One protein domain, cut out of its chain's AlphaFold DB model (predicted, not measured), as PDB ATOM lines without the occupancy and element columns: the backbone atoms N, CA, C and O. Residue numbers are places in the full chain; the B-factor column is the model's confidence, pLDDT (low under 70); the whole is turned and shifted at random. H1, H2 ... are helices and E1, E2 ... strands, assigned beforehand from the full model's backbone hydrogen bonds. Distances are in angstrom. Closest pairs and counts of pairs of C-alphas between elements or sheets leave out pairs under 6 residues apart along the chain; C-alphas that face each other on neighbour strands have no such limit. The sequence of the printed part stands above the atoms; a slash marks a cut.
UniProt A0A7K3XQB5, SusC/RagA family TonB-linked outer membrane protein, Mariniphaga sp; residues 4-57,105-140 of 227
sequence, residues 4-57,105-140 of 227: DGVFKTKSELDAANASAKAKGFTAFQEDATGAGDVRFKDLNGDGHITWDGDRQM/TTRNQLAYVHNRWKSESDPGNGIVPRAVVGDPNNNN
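AT A GLANCE: This is residues 4 to 57 and 105 to 140 of the 227 residues of the protein "SusC/RagA family TonB-linked outer membrane protein" of Mariniphaga sp (UniProt A0A7K3XQB5). This domain has little regular structure: mostly loops, with helix H1 toward one end of the longest axis, the short helix H2 toward the other, and two very short strands, E1 and E2, side by side between them. The 90 printed residues hold E1, H1, E2, H2 in that order; the class is mixed, with 24 residues in named elements. It is compact, radius of gyration of the C-alphas 13.5 A, spanning 39 by 30 by 21 A.

HOW THE PARTS SIT: H1, residues 10 to 22, is apart from E1, residues 4 to 6, E2, residues 38 to 40, and H2, residues 111 to 115. E1 and E2 pair with no named strand; their closest C-alphas, Val 6 and Val 38, are 4.3 A apart. H2 is apart from both strands. In H1 every O i to N i+4 pair is within hydrogen-bond range; in H2 0 of 1 is, against 2 of 2 O i to N i+3 pairs.

IN THESE COORDINATES: H1 measures 18.2 A, from C-alpha 10 at (123.583, 152.425, 152.024); H2 8.2 A, to C-alpha 115 at (130.709, 137.882, 141.956); E1 6.7 A; E2 6.2 A.

THE WHOLE: Residues 58 to 104 are not printed, a 27.7 A gap between C-alphas 57 and 105. H1 to E2 is a long link. No printed residue is under 70 in pLDDT.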
ATOM      1  N   ASP A   4     117.873 137.133 152.044       94.81
ATOM      2  CA  ASP A   4     117.182 137.857 150.980       94.81
ATOM      3  C   ASP A   4     118.175 138.780 150.250       94.81
ATOM      4  O   ASP A   4     118.043 140.001 150.202       94.81
ATOM      5  N   GLY A   5     119.239 138.175 149.716       95.00
ATOM      6  CA  GLY A   5     120.311 138.893 149.031       95.00
ATOM      7  C   GLY A   5     121.165 139.748 149.968       95.00
ATOM      8  O   GLY A   5     121.384 139.406 151.132       95.00
ATOM      9  N   VAL A   6     121.688 140.848 149.431       96.94
ATOM     10  CA  VAL A   6     122.549 141.800 150.146       96.94
ATOM     11  C   VAL A   6     121.936 143.197 150.132       96.94
ATOM     12  O   VAL A   6     121.187 143.536 149.211       96.94
ATOM     13  N   PHE A   7     122.289 144.031 151.110       97.19
ATOM     14  CA  PHE A   7     122.021 145.471 151.041       97.19
ATOM     15  C   PHE A   7     122.848 146.084 149.911       97.19
ATOM     16  O   PHE A   7     124.060 146.235 150.044       97.19
ATOM     17  N   LYS A   8     122.236 146.410 148.772       94.69
ATOM     18  CA  LYS A   8     122.987 146.861 147.588       94.69
ATOM     19  C   LYS A   8     123.525 148.275 147.752       94.69
ATOM     20  O   LYS A   8     124.575 148.585 147.193       94.69
ATOM     21  N   THR A   9     122.806 149.098 148.508       96.19
ATOM     22  CA  THR A   9     123.131 150.499 148.772       96.19
ATOM     23  C   THR A   9     123.034 150.805 150.258       96.19
ATOM     24  O   THR A   9     122.329 150.129 151.013       96.19
ATOM     25  N   LYS A  10     123.704 151.874 150.680       94.88
ATOM     26  CA  LYS A  10     123.583 152.425 152.024       94.88
ATOM     27  C   LYS A  10     122.160 152.901 152.312       94.88
ATOM     28  O   LYS A  10     121.675 152.699 153.416       94.88
ATOM     29  N   SER A  11     121.459 153.437 151.312       96.12
ATOM     30  CA  SER A  11     120.066 153.867 151.470       96.12
ATOM     31  C   SER A  11     119.125 152.713 151.838       96.12
ATOM     32  O   SER A  11     118.208 152.918 152.629       96.12
ATOM     33  N   GLU A  12     119.330 151.512 151.282       95.25
ATOM     34  CA  GLU A  12     118.545 150.324 151.660       95.25
ATOM     35  C   GLU A  12     118.771 149.950 153.132       95.25
ATOM     36  O   GLU A  12     117.819 149.645 153.852       95.25
ATOM     37  N   LEU A  13     120.026 149.999 153.586       95.88
ATOM     38  CA  LEU A  13     120.386 149.727 154.977       95.88
ATOM     39  C   LEU A  13     119.828 150.794 155.930       95.88
ATOM     40  O   LEU A  13     119.269 150.460 156.974       95.88
ATOM     41  N   ASP A  14     119.942 152.070 155.568       96.06
ATOM     42  CA  ASP A  14     119.450 153.183 156.381       96.06
ATOM     43  C   ASP A  14     117.926 153.113 156.552       96.06
ATOM     44  O   ASP A  14     117.422 153.328 157.655       96.06
ATOM     45  N   ALA A  15     117.188 152.729 155.504       96.12
ATOM     46  CA  ALA A  15     115.744 152.510 155.579       96.12
ATOM     47  C   ALA A  15     115.370 151.338 156.510       96.12
ATOM     48  O   ALA A  15     114.428 151.448 157.307       96.12
ATOM     49  N   ALA A  16     116.126 150.235 156.458       95.31
ATOM     50  CA  ALA A  16     115.932 149.100 157.359       95.31
ATOM     51  C   ALA A  16     116.207 149.497 158.821       95.31
ATOM     52  O   ALA A  16     115.382 149.251 159.702       95.31
ATOM     53  N   ASN A  17     117.310 150.206 159.072       96.56
ATOM     54  CA  ASN A  17     117.664 150.702 160.403       96.56
ATOM     55  C   ASN A  17     116.659 151.733 160.936       96.56
ATOM     56  O   ASN A  17     116.349 151.722 162.124       96.56
ATOM     57  N   ALA A  18     116.121 152.613 160.088       95.50
ATOM     58  CA  ALA A  18     115.067 153.545 160.486       95.50
ATOM     59  C   ALA A  18     113.787 152.805 160.913       95.50
ATOM     60  O   ALA A  18     113.175 153.165 161.920       95.50
ATOM     61  N   SER A  19     113.427 151.735 160.198       93.88
ATOM     62  CA  SER A  19     112.279 150.884 160.539       93.88
ATOM     63  C   SER A  19     112.476 150.156 161.873       93.88
ATOM     64  O   SER A  19     111.547 150.093 162.675       93.88
ATOM     65  N   ALA A  20     113.690 149.663 162.142       95.62
ATOM     66  CA  ALA A  20     114.050 149.042 163.419       95.62
ATOM     67  C   ALA A  20     113.978 150.045 164.586       95.62
ATOM     68  O   ALA A  20     113.370 149.774 165.624       95.62
ATOM     69  N   LYS A  21     114.513 151.256 164.384       95.75
ATOM     70  CA  LYS A  21     114.478 152.350 165.370       95.75
ATOM     71  C   LYS A  21     113.066 152.795 165.718       95.75
ATOM     72  O   LYS A  21     112.782 153.034 166.888       95.75
ATOM     73  N   ALA A  22     112.167 152.847 164.737       95.12
ATOM     74  CA  ALA A  22     110.755 153.147 164.978       95.12
ATOM     75  C   ALA A  22     110.072 152.120 165.905       95.12
ATOM     76  O   ALA A  22     109.063 152.441 166.530       95.12
ATOM     77  N   LYS A  23     110.634 150.912 166.020       94.88
ATOM     78  CA  LYS A  23     110.167 149.834 166.902       94.88
ATOM     79  C   LYS A  23     111.008 149.674 168.178       94.88
ATOM     80  O   LYS A  23     110.781 148.741 168.938       94.88
ATOM     81  N   GLY A  24     111.938 150.596 168.443       94.38
ATOM     82  CA  GLY A  24     112.725 150.638 169.681       94.38
ATOM     83  C   GLY A  24     114.078 149.920 169.637       94.38
ATOM     84  O   GLY A  24     114.737 149.836 170.670       94.38
ATOM     85  N   PHE A  25     114.521 149.439 168.472       95.38
ATOM     86  CA  PHE A  25     115.819 148.773 168.305       95.38
ATOM     87  C   PHE A  25     116.912 149.731 167.809       95.38
ATOM     88  O   PHE A  25     116.630 150.760 167.196       95.38
ATOM     89  N   THR A  26     118.187 149.409 168.045       93.62
ATOM     90  CA  THR A  26     119.321 150.254 167.614       93.62
ATOM     91  C   THR A  26     119.644 150.100 166.127       93.62
ATOM     92  O   THR A  26     119.986 151.085 165.462       93.62
ATOM     93  N   ALA A  27     119.478 148.887 165.600       94.75
ATOM     94  CA  ALA A  27     119.736 148.506 164.218       94.75
ATOM     95  C   ALA A  27     118.790 147.379 163.776       94.75
ATOM     96  O   ALA A  27     118.194 146.691 164.603       94.75
ATOM     97  N   PHE A  28     118.667 147.168 162.465       95.38
ATOM     98  CA  PHE A  28     117.868 146.069 161.909       95.38
ATOM     99  C   PHE A  28     118.527 144.693 162.113       95.38
ATOM    100  O   PHE A  28     117.829 143.700 162.271       95.38
ATOM    101  N   GLN A  29     119.864 144.624 162.117       94.94
ATOM    102  CA  GLN A  29     120.648 143.401 162.355       94.94
ATOM    103  C   GLN A  29     121.756 143.694 163.373       94.94
ATOM    104  O   GLN A  29     121.465 144.026 164.513       94.94
ATOM    105  N   GLU A  30     123.022 143.636 162.959       94.56
ATOM    106  CA  GLU A  30     124.163 144.019 163.786       94.56
ATOM    107  C   GLU A  30     124.435 145.525 163.648       94.56
ATOM    108  O   GLU A  30     124.291 146.088 162.557       94.56
ATOM    109  N   ASP A  31     124.924 146.180 164.701       91.94
ATOM    110  CA  ASP A  31     125.277 147.609 164.646       91.94
ATOM    111  C   ASP A  31     126.360 147.910 163.588       91.94
ATOM    112  O   ASP A  31     126.400 148.994 163.008       91.94
ATOM    113  N   ALA A  32     127.225 146.932 163.302       93.62
ATOM    114  CA  ALA A  32     128.305 147.033 162.321       93.62
ATOM    115  C   ALA A  32     127.912 146.567 160.901       93.62
ATOM    116  O   ALA A  32     128.786 146.404 160.041       93.62
ATOM    117  N   THR A  33     126.613 146.359 160.640       95.44
ATOM    118  CA  THR A  33     126.094 146.060 159.294       95.44
ATOM    119  C   THR A  33     126.448 147.192 158.329       95.44
ATOM    120  O   THR A  33     126.266 148.369 158.639       95.44
ATOM    121  N   GLY A  34     126.932 146.849 157.138       95.38
ATOM    122  CA  GLY A  34     127.246 147.784 156.062       95.38
ATOM    123  C   GLY A  34     126.596 147.399 154.732       95.38
ATOM    124  O   GLY A  34     126.096 146.290 154.550       95.38
ATOM    125  N   ALA A  35     126.627 148.320 153.765       95.88
ATOM    126  CA  ALA A  35     126.247 148.003 152.390       95.88
ATOM    127  C   ALA A  35     127.125 146.857 151.857       95.88
ATOM    128  O   ALA A  35     128.337 146.848 152.070       95.88
ATOM    129  N   GLY A  36     126.500 145.888 151.198       95.94
ATOM    130  CA  GLY A  36     127.098 144.646 150.724       95.94
ATOM    131  C   GLY A  36     127.002 143.475 151.698       95.94
ATOM    132  O   GLY A  36     127.323 142.357 151.300       95.94
ATOM    133  N   ASP A  37     126.564 143.685 152.941       97.38
ATOM    134  CA  ASP A  37     126.280 142.588 153.865       97.38
ATOM    135  C   ASP A  37     124.956 141.885 153.537       97.38
ATOM    136  O   ASP A  37     124.061 142.452 152.902       97.38
ATOM    137  N   VAL A  38     124.838 140.629 153.974       97.06
ATOM    138  CA  VAL A  38     123.634 139.812 153.810       97.06
ATOM    139  C   VAL A  38     122.461 140.475 154.522       97.06
ATOM    140  O   VAL A  38     122.539 140.829 155.705       97.06
ATOM    141  N   ARG A  39     121.349 140.587 153.799       96.75
ATOM    142  CA  ARG A  39     120.058 140.969 154.356       96.75
ATOM    143  C   ARG A  39     119.311 139.703 154.755       96.75
ATOM    144  O   ARG A  39     118.991 138.877 153.902       96.75
ATOM    145  N   PHE A  40     119.041 139.533 156.040       97.06
ATOM    146  CA  PHE A  40     118.194 138.464 156.550       97.06
ATOM    147  C   PHE A  40     116.747 138.939 156.651       97.06
ATOM    148  O   PHE A  40     116.463 140.115 156.879       97.06
ATOM    149  N   LYS A  41     115.824 138.009 156.427       96.81
ATOM    150  CA  LYS A  41     114.396 138.271 156.544       96.81
ATOM    151  C   LYS A  41     113.983 138.240 158.014       96.81
ATOM    152  O   LYS A  41     114.203 137.226 158.669       96.81
ATOM    153  N   ASP A  42     113.338 139.313 158.454       96.38
ATOM    154  CA  ASP A  42     112.602 139.388 159.716       96.38
ATOM    155  C   ASP A  42     111.353 138.495 159.601       96.38
ATOM    156  O   ASP A  42     110.490 138.709 158.739       96.38
ATOM    157  N   LEU A  43     111.326 137.412 160.374       96.12
ATOM    158  CA  LEU A  43     110.295 136.376 160.337       96.12
ATOM    159  C   LEU A  43     109.183 136.629 161.353       96.12
ATOM    160  O   LEU A  43     108.057 136.188 161.111       96.12
ATOM    161  N   ASN A  44     109.485 137.302 162.463       95.19
ATOM    162  CA  ASN A  44     108.520 137.582 163.528       95.19
ATOM    163  C   ASN A  44     107.896 138.992 163.405       95.19
ATOM    164  O   ASN A  44     106.863 139.261 164.020       95.19
ATOM    165  N   GLY A  45     108.465 139.856 162.563       95.00
ATOM    166  CA  GLY A  45     107.969 141.192 162.256       95.00
ATOM    167  C   GLY A  45     108.282 142.241 163.324       95.00
ATOM    168  O   GLY A  45     107.677 143.322 163.287       95.00
ATOM    169  N   ASP A  46     109.182 141.971 164.269       93.62
ATOM    170  CA  ASP A  46     109.533 142.912 165.340       93.62
ATOM    171  C   ASP A  46     110.503 144.016 164.876       93.62
ATOM    172  O   ASP A  46     110.639 145.039 165.542       93.62
ATOM    173  N   GLY A  47     111.054 143.904 163.662       93.81
ATOM    174  CA  GLY A  47     111.987 144.858 163.069       93.81
ATOM    175  C   GLY A  47     113.443 144.683 163.484       93.81
ATOM    176  O   GLY A  47     114.229 145.587 163.186       93.81
ATOM    177  N   HIS A  48     113.813 143.577 164.128       96.00
ATOM    178  CA  HIS A  48     115.189 143.285 164.505       96.00
ATOM    179  C   HIS A  48     115.522 141.797 164.362       96.00
ATOM    180  O   HIS A  48     114.890 140.931 164.950       96.00
ATOM    181  N   ILE A  49     116.582 141.492 163.614       96.69
ATOM    182  CA  ILE A  49     116.992 140.107 163.390       96.69
ATOM    183  C   ILE A  49     117.638 139.526 164.646       96.69
ATOM    184  O   ILE A  49     118.758 139.887 165.015       96.69
ATOM    185  N   THR A  50     116.980 138.537 165.239       94.12
ATOM    186  CA  THR A  50     117.437 137.824 166.433       94.12
ATOM    187  C   THR A  50     117.628 136.334 166.181       94.12
ATOM    188  O   THR A  50     117.062 135.719 165.276       94.12
ATOM    189  N   TRP A  51     118.444 135.703 167.026       91.62
ATOM    190  CA  TRP A  51     118.633 134.256 166.974       91.62
ATOM    191  C   TRP A  51     117.365 133.486 167.355       91.62
ATOM    192  O   TRP A  51     117.103 132.423 166.790       91.62
ATOM    193  N   ASP A  52     116.566 134.009 168.279       92.12
ATOM    194  CA  ASP A  52     115.387 133.307 168.787       92.12
ATOM    195  C   ASP A  52     114.133 133.551 167.935       92.12
ATOM    196  O   ASP A  52     113.308 132.647 167.819       92.12
ATOM    197  N   GLY A  53     114.018 134.716 167.284       94.62
ATOM    198  CA  GLY A  53     112.871 135.078 166.447       94.62
ATOM    199  C   GLY A  53     112.974 134.657 164.977       94.62
ATOM    200  O   GLY A  53     111.961 134.298 164.378       94.62
ATOM    201  N   ASP A  54     114.182 134.639 164.394       96.62
ATOM    202  CA  ASP A  54     114.347 134.663 162.923       96.62
ATOM    203  C   ASP A  54     115.008 133.417 162.319       96.62
ATOM    204  O   ASP A  54     115.517 133.399 161.183       96.62
ATOM    205  N   ARG A  55     114.979 132.311 163.062       95.62
ATOM    206  CA  ARG A  55     115.398 130.998 162.563       95.62
ATOM    207  C   ARG A  55     114.194 130.157 162.155       95.62
ATOM    208  O   ARG A  55     113.183 130.091 162.835       95.62
ATOM    209  N   GLN A  56     114.357 129.449 161.045       95.38
ATOM    210  CA  GLN A  56     113.416 128.444 160.563       95.38
ATOM    211  C   GLN A  56     114.177 127.276 159.931       95.38
ATOM    212  O   GLN A  56     115.388 127.372 159.708       95.38
ATOM    213  N   MET A  57     113.471 126.187 159.620       94.56
ATOM    214  CA  MET A  57     114.025 125.106 158.804       94.56
ATOM    215  C   MET A  57     114.311 125.629 157.391       94.56
ATOM    216  O   MET A  57     113.422 126.151 156.730       94.56
ATOM    217  N   THR A 105     138.150 135.835 155.912       88.44
ATOM    218  CA  THR A 105     139.580 135.550 156.109       88.44
ATOM    219  C   THR A 105     140.367 135.817 154.827       88.44
ATOM    220  O   THR A 105     139.788 136.002 153.760       88.44
ATOM    221  N   THR A 106     141.696 135.788 154.920       88.31
ATOM    222  CA  THR A 106     142.619 135.919 153.778       88.31
ATOM    223  C   THR A 106     142.885 134.597 153.049       88.31
ATOM    224  O   THR A 106     143.722 134.548 152.148       88.31
ATOM    225  N   ARG A 107     142.205 133.505 153.431       89.94
ATOM    226  CA  ARG A 107     142.354 132.196 152.782       89.94
ATOM    227  C   ARG A 107     141.812 132.239 151.360       89.94
ATOM    228  O   ARG A 107     140.858 132.965 151.081       89.94
ATOM    229  N   ASN A 108     142.371 131.394 150.495       90.69
ATOM    230  CA  ASN A 108     141.835 131.205 149.153       90.69
ATOM    231  C   ASN A 108     140.340 130.847 149.210       90.69
ATOM    232  O   ASN A 108     139.916 130.073 150.069       90.69
ATOM    233  N   GLN A 109     139.562 131.424 148.300       91.50
ATOM    234  CA  GLN A 109     138.112 131.254 148.216       91.50
ATOM    235  C   GLN A 109     137.742 130.623 146.867       91.50
ATOM    236  O   GLN A 109     138.520 130.654 145.912       91.50
ATOM    237  N   LEU A 110     136.537 130.068 146.767       90.25
ATOM    238  CA  LEU A 110     135.993 129.587 145.500       90.25
ATOM    239  C   LEU A 110     135.773 130.754 144.534       90.25
ATOM    240  O   LEU A 110     135.385 131.853 144.934       90.25
ATOM    241  N   ALA A 111     135.925 130.480 143.238       90.56
ATOM    242  CA  ALA A 111     135.780 131.480 142.178       90.56
ATOM    243  C   ALA A 111     134.415 132.198 142.193       90.56
ATOM    244  O   ALA A 111     134.307 133.339 141.752       90.56
ATOM    245  N   TYR A 112     133.379 131.571 142.760       86.94
ATOM    246  CA  TYR A 112     132.064 132.176 142.985       86.94
ATOM    247  C   TYR A 112     132.130 133.524 143.734       86.94
ATOM    248  O   TYR A 112     131.366 134.437 143.413       86.94
ATOM    249  N   VAL A 113     133.089 133.692 144.653       92.56
ATOM    250  CA  VAL A 113     133.294 134.922 145.441       92.56
ATOM    251  C   VAL A 113     133.753 136.112 144.582       92.56
ATOM    252  O   VAL A 113     133.671 137.267 145.012       92.56
ATOM    253  N   HIS A 114     134.179 135.892 143.333       92.19
ATOM    254  CA  HIS A 114     134.439 136.997 142.403       92.19
ATOM    255  C   HIS A 114     133.184 137.817 142.082       92.19
ATOM    256  O   HIS A 114     133.308 139.011 141.811       92.19
ATOM    257  N   ASN A 115     131.994 137.216 142.190       94.38
ATOM    258  CA  ASN A 115     130.709 137.882 141.956       94.38
ATOM    259  C   ASN A 115     130.155 138.608 143.196       94.38
ATOM    260  O   ASN A 115     128.984 138.991 143.200       94.38
ATOM    261  N   ARG A 116     130.968 138.766 144.249       95.75
ATOM    262  CA  ARG A 116     130.597 139.497 145.463       95.75
ATOM    263  C   ARG A 116     130.258 140.952 145.209       95.75
ATOM    264  O   ARG A 116     130.775 141.560 144.273       95.75
ATOM    265  N   TRP A 117     129.485 141.515 146.125       97.00
ATOM    266  CA  TRP A 117     129.346 142.956 146.240       97.00
ATOM    267  C   TRP A 117     130.708 143.607 146.520       97.00
ATOM    268  O   TRP A 117     131.453 143.158 147.400       97.00
ATOM    269  N   LYS A 118     131.045 144.661 145.770       95.94
ATOM    270  CA  LYS A 118     132.294 145.425 145.947       95.94
ATOM    271  C   LYS A 118     132.034 146.889 146.285       95.94
ATOM    272  O   LYS A 118     132.772 147.464 147.076       95.94
ATOM    273  N   SER A 119     131.017 147.484 145.668       96.38
ATOM    274  CA  SER A 119     130.589 148.869 145.893       96.38
ATOM    275  C   SER A 119     129.162 149.064 145.377       96.38
ATOM    276  O   SER A 119     128.644 148.201 144.676       96.38
ATOM    277  N   GLU A 120     128.530 150.210 145.636       95.25
ATOM    278  CA  GLU A 120     127.211 150.514 145.052       95.25
ATOM    279  C   GLU A 120     127.249 150.587 143.515       95.25
ATOM    280  O   GLU A 120     126.291 150.201 142.851       95.25
ATOM    281  N   SER A 121     128.378 151.022 142.945       96.00
ATOM    282  CA  SER A 121     128.622 151.034 141.497       96.00
ATOM    283  C   SER A 121     128.961 149.659 140.910       96.00
ATOM    284  O   SER A 121     128.831 149.461 139.707       96.00
ATOM    285  N   ASP A 122     129.399 148.712 141.744       95.31
ATOM    286  CA  ASP A 122     129.683 147.321 141.368       95.31
ATOM    287  C   ASP A 122     129.111 146.375 142.441       95.31
ATOM    288  O   ASP A 122     129.850 145.848 143.291       95.31
ATOM    289  N   PRO A 123     127.775 146.194 142.459       93.38
ATOM    290  CA  PRO A 123     127.097 145.408 143.485       93.38
ATOM    291  C   PRO A 123     127.233 143.891 143.270       93.38
ATOM    292  O   PRO A 123     126.657 143.105 144.028       93.38
ATOM    293  N   GLY A 124     127.975 143.459 142.244       95.19
ATOM    294  CA  GLY A 124     128.118 142.054 141.881       95.19
ATOM    295  C   GLY A 124     126.785 141.414 141.484       95.19
ATOM    296  O   GLY A 124     125.931 142.042 140.858       95.19
ATOM    297  N   ASN A 125     126.586 140.150 141.861       94.00
ATOM    298  CA  ASN A 125     125.347 139.421 141.560       94.00
ATOM    299  C   ASN A 125     124.207 139.670 142.567       94.00
ATOM    300  O   ASN A 125     123.150 139.053 142.450       94.00
ATOM    301  N   GLY A 126     124.419 140.530 143.572       93.38
ATOM    302  CA  GLY A 126     123.431 140.835 144.612       93.38
ATOM    303  C   GLY A 126     123.110 139.684 145.578       93.38
ATOM    304  O   GLY A 126     122.170 139.804 146.360       93.38
ATOM    305  N   ILE A 127     123.860 138.579 145.521       93.12
ATOM    306  CA  ILE A 127     123.680 137.387 146.367       93.12
ATOM    307  C   ILE A 127     124.916 137.160 147.238       93.12
ATOM    308  O   ILE A 127     124.795 136.799 148.405       93.12
ATOM    309  N   VAL A 128     126.111 137.339 146.670       94.69
ATOM    310  CA  VAL A 128     127.372 137.110 147.379       94.69
ATOM    311  C   VAL A 128     127.743 138.361 148.182       94.69
ATOM    312  O   VAL A 128     127.932 139.421 147.575       94.69
ATOM    313  N   PRO A 129     127.869 138.260 149.518       95.69
ATOM    314  CA  PRO A 129     128.157 139.412 150.358       95.69
ATOM    315  C   PRO A 129     129.571 139.937 150.144       95.69
ATOM    316  O   PRO A 129     130.456 139.234 149.649       95.69
ATOM    317  N   ARG A 130     129.783 141.191 150.542       95.25
ATOM    318  CA  ARG A 130     131.103 141.822 150.555       95.25
ATOM    319  C   ARG A 130     132.105 140.972 151.338       95.25
ATOM    320  O   ARG A 130     131.768 140.335 152.331       95.25
ATOM    321  N   ALA A 131     133.365 141.016 150.920       94.44
ATOM    322  CA  ALA A 131     134.447 140.411 151.687       94.44
ATOM    323  C   ALA A 131     134.914 141.401 152.760       94.44
ATOM    324  O   ALA A 131     135.373 142.497 152.431       94.44
ATOM    325  N   VAL A 132     134.787 141.023 154.029       94.12
ATOM    326  CA  VAL A 132     135.176 141.846 155.177       94.12
ATOM    327  C   VAL A 132     135.733 140.951 156.279       94.12
ATOM    328  O   VAL A 132     135.093 139.997 156.717       94.12
ATOM    329  N   VAL A 133     136.953 141.252 156.727       92.56
ATOM    330  CA  VAL A 133     137.625 140.468 157.770       92.56
ATOM    331  C   VAL A 133     136.833 140.545 159.073       92.56
ATOM    332  O   VAL A 133     136.378 141.617 159.464       92.56
ATOM    333  N   GLY A 134     136.676 139.402 159.740       91.06
ATOM    334  CA  GLY A 134     135.972 139.307 161.023       91.06
ATOM    335  C   GLY A 134     134.450 139.200 160.922       91.06
ATOM    336  O   GLY A 134     133.830 138.867 161.921       91.06
ATOM    337  N   ASP A 135     133.869 139.394 159.730       93.88
ATOM    338  CA  ASP A 135     132.430 139.246 159.469       93.88
ATOM    339  C   ASP A 135     131.516 140.004 160.461       93.88
ATOM    340  O   ASP A 135     130.730 139.388 161.179       93.88
ATOM    341  N   PRO A 136     131.586 141.347 160.508       93.81
ATOM    342  CA  PRO A 136     130.859 142.156 161.489       93.81
ATOM    343  C   PRO A 136     129.328 142.029 161.426       93.81
ATOM    344  O   PRO A 136     128.668 142.305 162.419       93.81
ATOM    345  N   ASN A 137     128.758 141.619 160.285       94.31
ATOM    346  CA  ASN A 137     127.321 141.353 160.140       94.31
ATOM    347  C   ASN A 137     126.959 139.874 160.381       94.31
ATOM    348  O   ASN A 137     125.816 139.476 160.165       94.31
ATOM    349  N   ASN A 138     127.901 139.009 160.763       94.19
ATOM    350  CA  ASN A 138     127.665 137.563 160.847       94.19
ATOM    351  C   ASN A 138     127.038 136.997 159.550       94.19
ATOM    352  O   ASN A 138     126.083 136.214 159.592       94.19
ATOM    353  N   ASN A 139     127.531 137.404 158.377       94.50
ATOM    354  CA  ASN A 139     127.108 136.897 157.067       94.50
ATOM    355  C   ASN A 139     127.257 135.369 156.951       94.50
ATOM    356  O   ASN A 139     126.530 134.725 156.195       94.50
ATOM    357  N   ASN A 140     128.184 134.788 157.717       93.31
ATOM    358  CA  ASN A 140     128.475 133.356 157.771       93.31
ATOM    359  C   ASN A 140     127.585 132.576 158.750       93.31
ATOM    360  O   ASN A 140     127.812 131.385 158.967       93.31
TER     361      ASN A 140